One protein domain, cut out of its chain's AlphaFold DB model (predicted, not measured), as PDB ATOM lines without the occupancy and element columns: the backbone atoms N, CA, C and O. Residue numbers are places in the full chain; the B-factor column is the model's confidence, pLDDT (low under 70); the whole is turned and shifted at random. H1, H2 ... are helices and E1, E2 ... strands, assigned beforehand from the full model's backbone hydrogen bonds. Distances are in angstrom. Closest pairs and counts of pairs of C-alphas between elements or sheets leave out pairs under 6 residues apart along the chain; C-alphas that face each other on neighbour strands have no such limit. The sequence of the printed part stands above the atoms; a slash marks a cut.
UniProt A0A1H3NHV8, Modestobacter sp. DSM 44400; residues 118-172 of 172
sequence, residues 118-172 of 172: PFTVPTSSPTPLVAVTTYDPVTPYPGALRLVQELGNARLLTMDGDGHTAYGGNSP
ATOM      1  N   PRO A 118     259.364 225.634 243.346       90.62
ATOM      2  CA  PRO A 118     259.148 224.661 244.419       90.62
ATOM      3  C   PRO A 118     259.276 223.210 243.932       90.62
ATOM      4  O   PRO A 118     259.032 222.914 242.755       90.62
ATOM      5  N   PHE A 119     259.591 222.295 244.857       88.69
ATOM      6  CA  PHE A 119     259.591 220.850 244.601       88.69
ATOM      7  C   PHE A 119     258.226 220.377 244.111       88.69
ATOM      8  O   PHE A 119     257.204 220.558 244.765       88.69
ATOM      9  N   THR A 120     258.218 219.766 242.924       89.06
ATOM     10  CA  THR A 120     257.039 219.097 242.371       89.06
ATOM     11  C   THR A 120     257.275 217.600 242.451       89.06
ATOM     12  O   THR A 120     258.037 217.043 241.663       89.06
ATOM     13  N   VAL A 121     256.634 216.950 243.422       87.50
ATOM     14  CA  VAL A 121     256.772 215.509 243.644       87.50
ATOM     15  C   VAL A 121     255.517 214.795 243.130       87.50
ATOM     16  O   VAL A 121     254.433 215.005 243.679       87.50
ATOM     17  N   PRO A 122     255.622 213.955 242.081       90.44
ATOM     18  CA  PRO A 122     254.502 213.147 241.613       90.44
ATOM     19  C   PRO A 122     253.922 212.270 242.721       90.44
ATOM     20  O   PRO A 122     254.651 211.704 243.533       90.44
ATOM     21  N   THR A 123     252.607 212.062 242.711       86.31
ATOM     22  CA  THR A 123     251.936 211.178 243.681       86.31
ATOM     23  C   THR A 123     252.359 209.714 243.554       86.31
ATOM     24  O   THR A 123     252.167 208.939 244.484       86.31
ATOM     25  N   SER A 124     252.911 209.324 242.403       93.62
ATOM     26  CA  SER A 124     253.473 207.997 242.151       93.62
ATOM     27  C   SER A 124     254.896 207.823 242.687       93.62
ATOM     28  O   SER A 124     255.393 206.696 242.704       93.62
ATOM     29  N   SER A 125     255.569 208.903 243.097       93.50
ATOM     30  CA  SER A 125     256.931 208.824 243.615       93.50
ATOM     31  C   SER A 125     256.959 208.111 244.970       93.50
ATOM     32  O   SER A 125     256.100 208.377 245.816       93.50
ATOM     33  N   PRO A 126     257.963 207.251 245.223       95.38
ATOM     34  CA  PRO A 126     258.193 206.702 246.553       95.38
ATOM     35  C   PRO A 126     258.329 207.816 247.593       95.38
ATOM     36  O   PRO A 126     258.902 208.866 247.307       95.38
ATOM     37  N   THR A 127     257.828 207.574 248.803       95.38
ATOM     38  CA  THR A 127     257.986 208.493 249.936       95.38
ATOM     39  C   THR A 127     259.466 208.619 250.316       95.38
ATOM     40  O   THR A 127     260.047 207.627 250.765       95.38
ATOM     41  N   PRO A 128     260.080 209.811 250.195       94.31
ATOM     42  CA  PRO A 128     261.458 210.015 250.621       94.31
ATOM     43  C   PRO A 128     261.590 209.937 252.144       94.31
ATOM     44  O   PRO A 128     260.714 210.408 252.876       94.31
ATOM     45  N   LEU A 129     262.711 209.399 252.618       95.62
ATOM     46  CA  LEU A 129     263.119 209.492 254.016       95.62
ATOM     47  C   LEU A 129     264.210 210.557 254.142       95.62
ATOM     48  O   LEU A 129     265.284 210.413 253.568       95.62
ATOM     49  N   VAL A 130     263.937 211.611 254.904       96.06
ATOM     50  CA  VAL A 130     264.908 212.649 255.258       96.06
ATOM     51  C   VAL A 130     265.476 212.299 256.626       96.06
ATOM     52  O   VAL A 130     264.754 212.347 257.620       96.06
ATOM     53  N   ALA A 131     266.750 211.916 256.676       95.44
ATOM     54  CA  ALA A 131     267.454 211.610 257.917       95.44
ATOM     55  C   ALA A 131     268.295 212.811 258.363       95.44
ATOM     56  O   ALA A 131     269.017 213.385 257.552       95.44
ATOM     57  N   VAL A 132     268.210 213.183 259.638       95.19
ATOM     58  CA  VAL A 132     268.931 214.340 260.186       95.19
ATOM     59  C   VAL A 132     269.295 214.129 261.654       95.19
ATOM     60  O   VAL A 132     268.551 213.480 262.395       95.19
ATOM     61  N   THR A 133     270.419 214.708 262.065       95.31
ATOM     62  CA  THR A 133     270.904 214.733 263.450       95.31
ATOM     63  C   THR A 133     270.440 216.021 264.153       95.31
ATOM     64  O   THR A 133     270.397 217.083 263.527       95.31
ATOM     65  N   THR A 134     270.054 215.969 265.435       95.31
ATOM     66  CA  THR A 134     269.506 217.140 266.163       95.31
ATOM     67  C   THR A 134     270.492 218.306 266.260       95.31
ATOM     68  O   THR A 134     270.071 219.457 266.109       95.31
ATOM     69  N   TYR A 135     271.786 218.023 266.427       94.69
ATOM     70  CA  TYR A 135     272.861 219.020 266.489       94.69
ATOM     71  C   TYR A 135     273.830 218.935 265.294       94.69
ATOM     72  O   TYR A 135     275.041 219.067 265.463       94.69
ATOM     73  N   ASP A 136     273.312 218.723 264.076       95.38
ATOM     74  CA  ASP A 136     274.121 218.759 262.846       95.38
ATOM     75  C   ASP A 136     274.699 220.173 262.593       95.38
ATOM     76  O   ASP A 136     273.923 221.120 262.403       95.38
ATOM     77  N   PRO A 137     276.040 220.351 262.584       91.31
ATOM     78  CA  PRO A 137     276.662 221.665 262.438       91.31
ATOM     79  C   PRO A 137     276.716 222.174 260.987       91.31
ATOM     80  O   PRO A 137     277.007 223.351 260.779       91.31
ATOM     81  N   VAL A 138     276.446 221.321 259.992       92.00
ATOM     82  CA  VAL A 138     276.607 221.629 258.558       92.00
ATOM     83  C   VAL A 138     275.254 221.770 257.871       92.00
ATOM     84  O   VAL A 138     275.026 222.725 257.131       92.00
ATOM     85  N   THR A 139     274.326 220.852 258.150       94.06
ATOM     86  CA  THR A 139     272.947 220.864 257.642       94.06
ATOM     87  C   THR A 139     271.958 220.849 258.808       94.06
ATOM     88  O   THR A 139     271.412 219.794 259.139       94.06
ATOM     89  N   PRO A 140     271.716 222.005 259.459       95.44
ATOM     90  CA  PRO A 140     270.983 222.063 260.718       95.44
ATOM     91  C   PRO A 140     269.566 221.488 260.644       95.44
ATOM     92  O   PRO A 140     268.858 221.664 259.649       95.44
ATOM     93  N   TYR A 141     269.106 220.913 261.759       97.19
ATOM     94  CA  TYR A 141     267.783 220.291 261.911       97.19
ATOM     95  C   TYR A 141     266.598 221.090 261.320       97.19
ATOM     96  O   TYR A 141     265.771 220.493 260.621       97.19
ATOM     97  N   PRO A 142     266.495 222.431 261.488       98.31
ATOM     98  CA  PRO A 142     265.419 223.210 260.867       98.31
ATOM     99  C   PRO A 142     265.380 223.126 259.332       98.31
ATOM    100  O   PRO A 142     264.301 223.211 258.746       98.31
ATOM    101  N   GLY A 143     266.531 222.936 258.681       96.69
ATOM    102  CA  GLY A 143     266.624 222.731 257.236       96.69
ATOM    103  C   GLY A 143     265.957 221.429 256.797       96.69
ATOM    104  O   GLY A 143     265.202 221.423 255.829       96.69
ATOM    105  N   ALA A 144     266.132 220.347 257.559       96.88
ATOM    106  CA  ALA A 144     265.456 219.079 257.293       96.88
ATOM    107  C   ALA A 144     263.935 219.174 257.494       96.88
ATOM    108  O   ALA A 144     263.175 218.628 256.692       96.88
ATOM    109  N   LEU A 145     263.475 219.910 258.515       97.56
ATOM    110  CA  LEU A 145     262.044 220.179 258.705       97.56
ATOM    111  C   LEU A 145     261.448 220.916 257.501       97.56
ATOM    112  O   LEU A 145     260.389 220.530 257.004       97.56
ATOM    113  N   ARG A 146     262.148 221.948 257.014       96.62
ATOM    114  CA  ARG A 146     261.757 222.692 255.814       96.62
ATOM    115  C   ARG A 146     261.738 221.794 254.578       96.62
ATOM    116  O   ARG A 146     260.748 221.807 253.859       96.62
ATOM    117  N   LEU A 147     262.761 220.966 254.372       95.31
ATOM    118  CA  LEU A 147     262.815 220.044 253.236       95.31
ATOM    119  C   LEU A 147     261.636 219.060 253.239       95.31
ATOM    120  O   LEU A 147     261.009 218.841 252.207       95.31
ATOM    121  N   VAL A 148     261.285 218.492 254.398       96.12
ATOM    122  CA  VAL A 148     260.119 217.596 254.515       96.12
ATOM    123  C   VAL A 148     258.820 218.318 254.154       96.12
ATOM    124  O   VAL A 148     257.972 217.739 253.473       96.12
ATOM    125  N   GLN A 149     258.670 219.576 254.575       94.88
ATOM    126  CA  GLN A 149     257.516 220.405 254.217       94.88
ATOM    127  C   GLN A 149     257.473 220.708 252.715       94.88
ATOM    128  O   GLN A 149     256.416 220.571 252.106       94.88
ATOM    129  N   GLU A 150     258.604 221.083 252.119       93.81
ATOM    130  CA  GLU A 150     258.699 221.437 250.699       93.81
ATOM    131  C   GLU A 150     258.475 220.228 249.777       93.81
ATOM    132  O   GLU A 150     257.861 220.374 248.724       93.81
ATOM    133  N   LEU A 151     258.895 219.023 250.184       93.75
ATOM    134  CA  LEU A 151     258.618 217.784 249.447       93.75
ATOM    135  C   LEU A 151     257.160 217.316 249.585       93.75
ATOM    136  O   LEU A 151     256.648 216.627 248.704       93.75
ATOM    137  N   GLY A 152     256.488 217.636 250.695       92.88
ATOM    138  CA  GLY A 152     255.065 217.358 250.941       92.88
ATOM    139  C   GLY A 152     254.686 215.883 251.159       92.88
ATOM    140  O   GLY A 152     253.698 215.601 251.837       92.88
ATOM    141  N   ASN A 153     255.463 214.926 250.643       93.00
ATOM    142  CA  ASN A 153     255.232 213.486 250.803       93.00
ATOM    143  C   ASN A 153     256.349 212.757 251.571       93.00
ATOM    144  O   ASN A 153     256.276 211.534 251.704       93.00
ATOM    145  N   ALA A 154     257.353 213.478 252.077       95.56
ATOM    146  CA  ALA A 154     258.497 212.909 252.784       95.56
ATOM    147  C   ALA A 154     258.172 212.480 254.227       95.56
ATOM    148  O   ALA A 154     257.140 212.829 254.813       95.56
ATOM    149  N   ARG A 155     259.066 211.683 254.815       96.94
ATOM    150  CA  ARG A 155     259.093 211.344 256.243       96.94
ATOM    151  C   ARG A 155     260.417 211.779 256.844       96.94
ATOM    152  O   ARG A 155     261.445 211.690 256.186       96.94
ATOM    153  N   LEU A 156     260.377 212.219 258.096       97.19
ATOM    154  CA  LEU A 156     261.563 212.607 258.849       97.19
ATOM    155  C   LEU A 156     262.022 211.446 259.735       97.19
ATOM    156  O   LEU A 156     261.224 210.903 260.499       97.19
ATOM    157  N   LEU A 157     263.307 211.114 259.674       96.06
ATOM    158  CA  LEU A 157     264.002 210.300 260.662       96.06
ATOM    159  C   LEU A 157     264.958 211.205 261.434       96.06
ATOM    160  O   LEU A 157     265.902 211.751 260.870       96.06
ATOM    161  N   THR A 158     264.689 211.383 262.724       95.50
ATOM    162  CA  THR A 158     265.550 212.171 263.610       95.50
ATOM    163  C   THR A 158     266.468 211.243 264.386       95.50
ATOM    164  O   THR A 158     265.997 210.309 265.034       95.50
ATOM    165  N   MET A 159     267.761 211.527 264.333       93.56
ATOM    166  CA  MET A 159     268.763 210.989 265.236       93.56
ATOM    167  C   MET A 159     269.063 212.051 266.291       93.56
ATOM    168  O   MET A 159     269.433 213.172 265.946       93.56
ATOM    169  N   ASP A 160     268.860 211.725 267.563       93.94
ATOM    170  CA  ASP A 160     269.218 212.644 268.640       93.94
ATOM    171  C   ASP A 160     270.710 212.510 268.951       93.94
ATOM    172  O   ASP A 160     271.153 211.451 269.392       93.94
ATOM    173  N   GLY A 161     271.487 213.552 268.668       92.12
ATOM    174  CA  GLY A 161     272.936 213.510 268.794       92.12
ATOM    175  C   GLY A 161     273.638 214.675 268.111       92.12
ATOM    176  O   GLY A 161     273.007 215.620 267.636       92.12
ATOM    177  N   ASP A 162     274.962 214.580 268.067       93.00
ATOM    178  CA  ASP A 162     275.858 215.549 267.440       93.00
ATOM    179  C   ASP A 162     276.476 214.957 266.173       93.00
ATOM    180  O   ASP A 162     276.669 213.745 266.079       93.00
ATOM    181  N   GLY A 163     276.867 215.827 265.245       92.19
ATOM    182  CA  GLY A 163     277.597 215.441 264.041       92.19
ATOM    183  C   GLY A 163     276.798 215.631 262.759       92.19
ATOM    184  O   GLY A 163     275.582 215.827 262.762       92.19
ATOM    185  N   HIS A 164     277.524 215.621 261.651       94.62
ATOM    186  CA  HIS A 164     276.988 215.809 260.322       94.62
ATOM    187  C   HIS A 164     276.631 214.467 259.698       94.62
ATOM    188  O   HIS A 164     277.481 213.580 259.610       94.62
ATOM    189  N   THR A 165     275.400 214.350 259.192       89.88
ATOM    190  CA  THR A 165     274.810 213.128 258.613       89.88
ATOM    191  C   THR A 165     274.601 211.986 259.623       89.88
ATOM    192  O   THR A 165     275.522 211.537 260.301       89.88
ATOM    193  N   ALA A 166     273.375 211.460 259.698       82.56
ATOM    194  CA  ALA A 166     273.052 210.295 260.531       82.56
ATOM    195  C   ALA A 166     273.376 208.961 259.826       82.56
ATOM    196  O   ALA A 166     273.895 208.013 260.416       82.56
ATOM    197  N   TYR A 167     273.061 208.876 258.533       79.62
ATOM    198  CA  TYR A 167     273.289 207.677 257.730       79.62
ATOM    199  C   TYR A 167     274.752 207.599 257.277       79.62
ATOM    200  O   TYR A 167     275.294 208.584 256.788       79.62
ATOM    201  N   GLY A 168     275.386 206.432 257.420       74.62
ATOM    202  CA  GLY A 168     276.813 206.241 257.117       74.62
ATOM    203  C   GLY A 168     277.747 206.307 258.333       74.62
ATOM    204  O   GLY A 168     278.929 206.027 258.184       74.62
ATOM    205  N   GLY A 169     277.222 206.588 259.536       67.75
ATOM    206  CA  GLY A 169     277.949 206.404 260.802       67.75
ATOM    207  C   GLY A 169     278.807 207.586 261.267       67.75
ATOM    208  O   GLY A 169     279.633 207.413 262.158       67.75
ATOM    209  N   ASN A 170     278.619 208.779 260.698       66.75
ATOM    210  CA  ASN A 170     279.366 209.980 261.095       66.75
ATOM    211  C   ASN A 170     278.843 210.649 262.380       66.75
ATOM    212  O   ASN A 170     279.567 211.438 262.984       66.75
ATOM    213  N   SER A 171     277.622 210.305 262.803       67.12
ATOM    214  CA  SER A 171     276.954 210.846 263.995       67.12
ATOM    215  C   SER A 171     276.498 209.714 264.939       67.12
ATOM    216  O   SER A 171     275.309 209.419 264.979       67.12
ATOM    217  N   PRO A 172     277.402 208.981 265.617       59.41
ATOM    218  CA  PRO A 172     277.025 207.906 266.541       59.41
ATOM    219  C   PRO A 172     276.426 208.401 267.868       59.41
ATOM    220  O   PRO A 172     276.831 209.483 268.362       59.41
TER     221      PRO A 172
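Overview. This is residues 118 to 172 of the 172 residues of a protein of Modestobacter sp. DSM 44400 (UniProt A0A1H3NHV8). Look for two parallel strands, E1 and E2, side by side as a narrow ribbon, with one helix, H1, running back over one face of it, nearer to E1. A stretch with no named element, residues 118 to 128, leads in at one end of the ribbon, and at its other end residues 163 to 172 fold back as a loop on the side away from H1. The printed part has 55 residues, with one named helix and two named strands in the order E1, H1, E2; the sheet's order is E1, E2, all parallel. The class is mixed, helices and strands, though under half of the residues are in named elements. The whole is only just compact, close to loose, with a radius of gyration of the C-alphas of 11.9 A, and elongated, with spans of 34 by 18 by 13 A.

Arrangement. Go from the first printed residue to E1, residues 129 to 135, then through H1, residues 141 to 151, to E2, residues 155 to 162. These three make a strand-helix-strand unit, two parallel neighbour strands with a helix between them along the chain, and its crossover is right-handed. Set E1 beside E2: they are parallel, with 25 degrees between their directions. The C-alphas of Ala 131 and Leu 157, which face each other, are 4.6 A apart. Find N 130 and O 155 at 2.8 A and N 159 and O 132 at 2.9 A, both within hydrogen-bond range. For E1 and H1 the closest C-alphas are those of Thr 134 and Tyr 141, 5.6 A apart. For H1 and E2 they are those of Val 148 and Arg 155, 6.6 A apart. In H1 every O i to N i+4 pair is within hydrogen-bond range.

Along the chain. Find C-alpha 129 at (263.119, 209.492, 254.016); from there E1 runs 18.5 A to C-alpha 135. H1 begins at C-alpha 141, at (267.783, 220.291, 261.911), and covers 15.7 A to C-alpha 151. E2 runs 20.6 A from C-alpha 155 to C-alpha 162, at (275.858, 215.549, 267.440).

Size, cuts and confidence. Ser 124 and Asp 162 have the two C-alphas farthest apart, 34.6 A. The printed part runs from 118 to 172, the chain's last residue, and has no cut. The links E1 to H1 and H1 to E2 are tight. The mean pLDDT of the printed part is 91.1; the model's confidence is low, under 70, at residues 169 to 172.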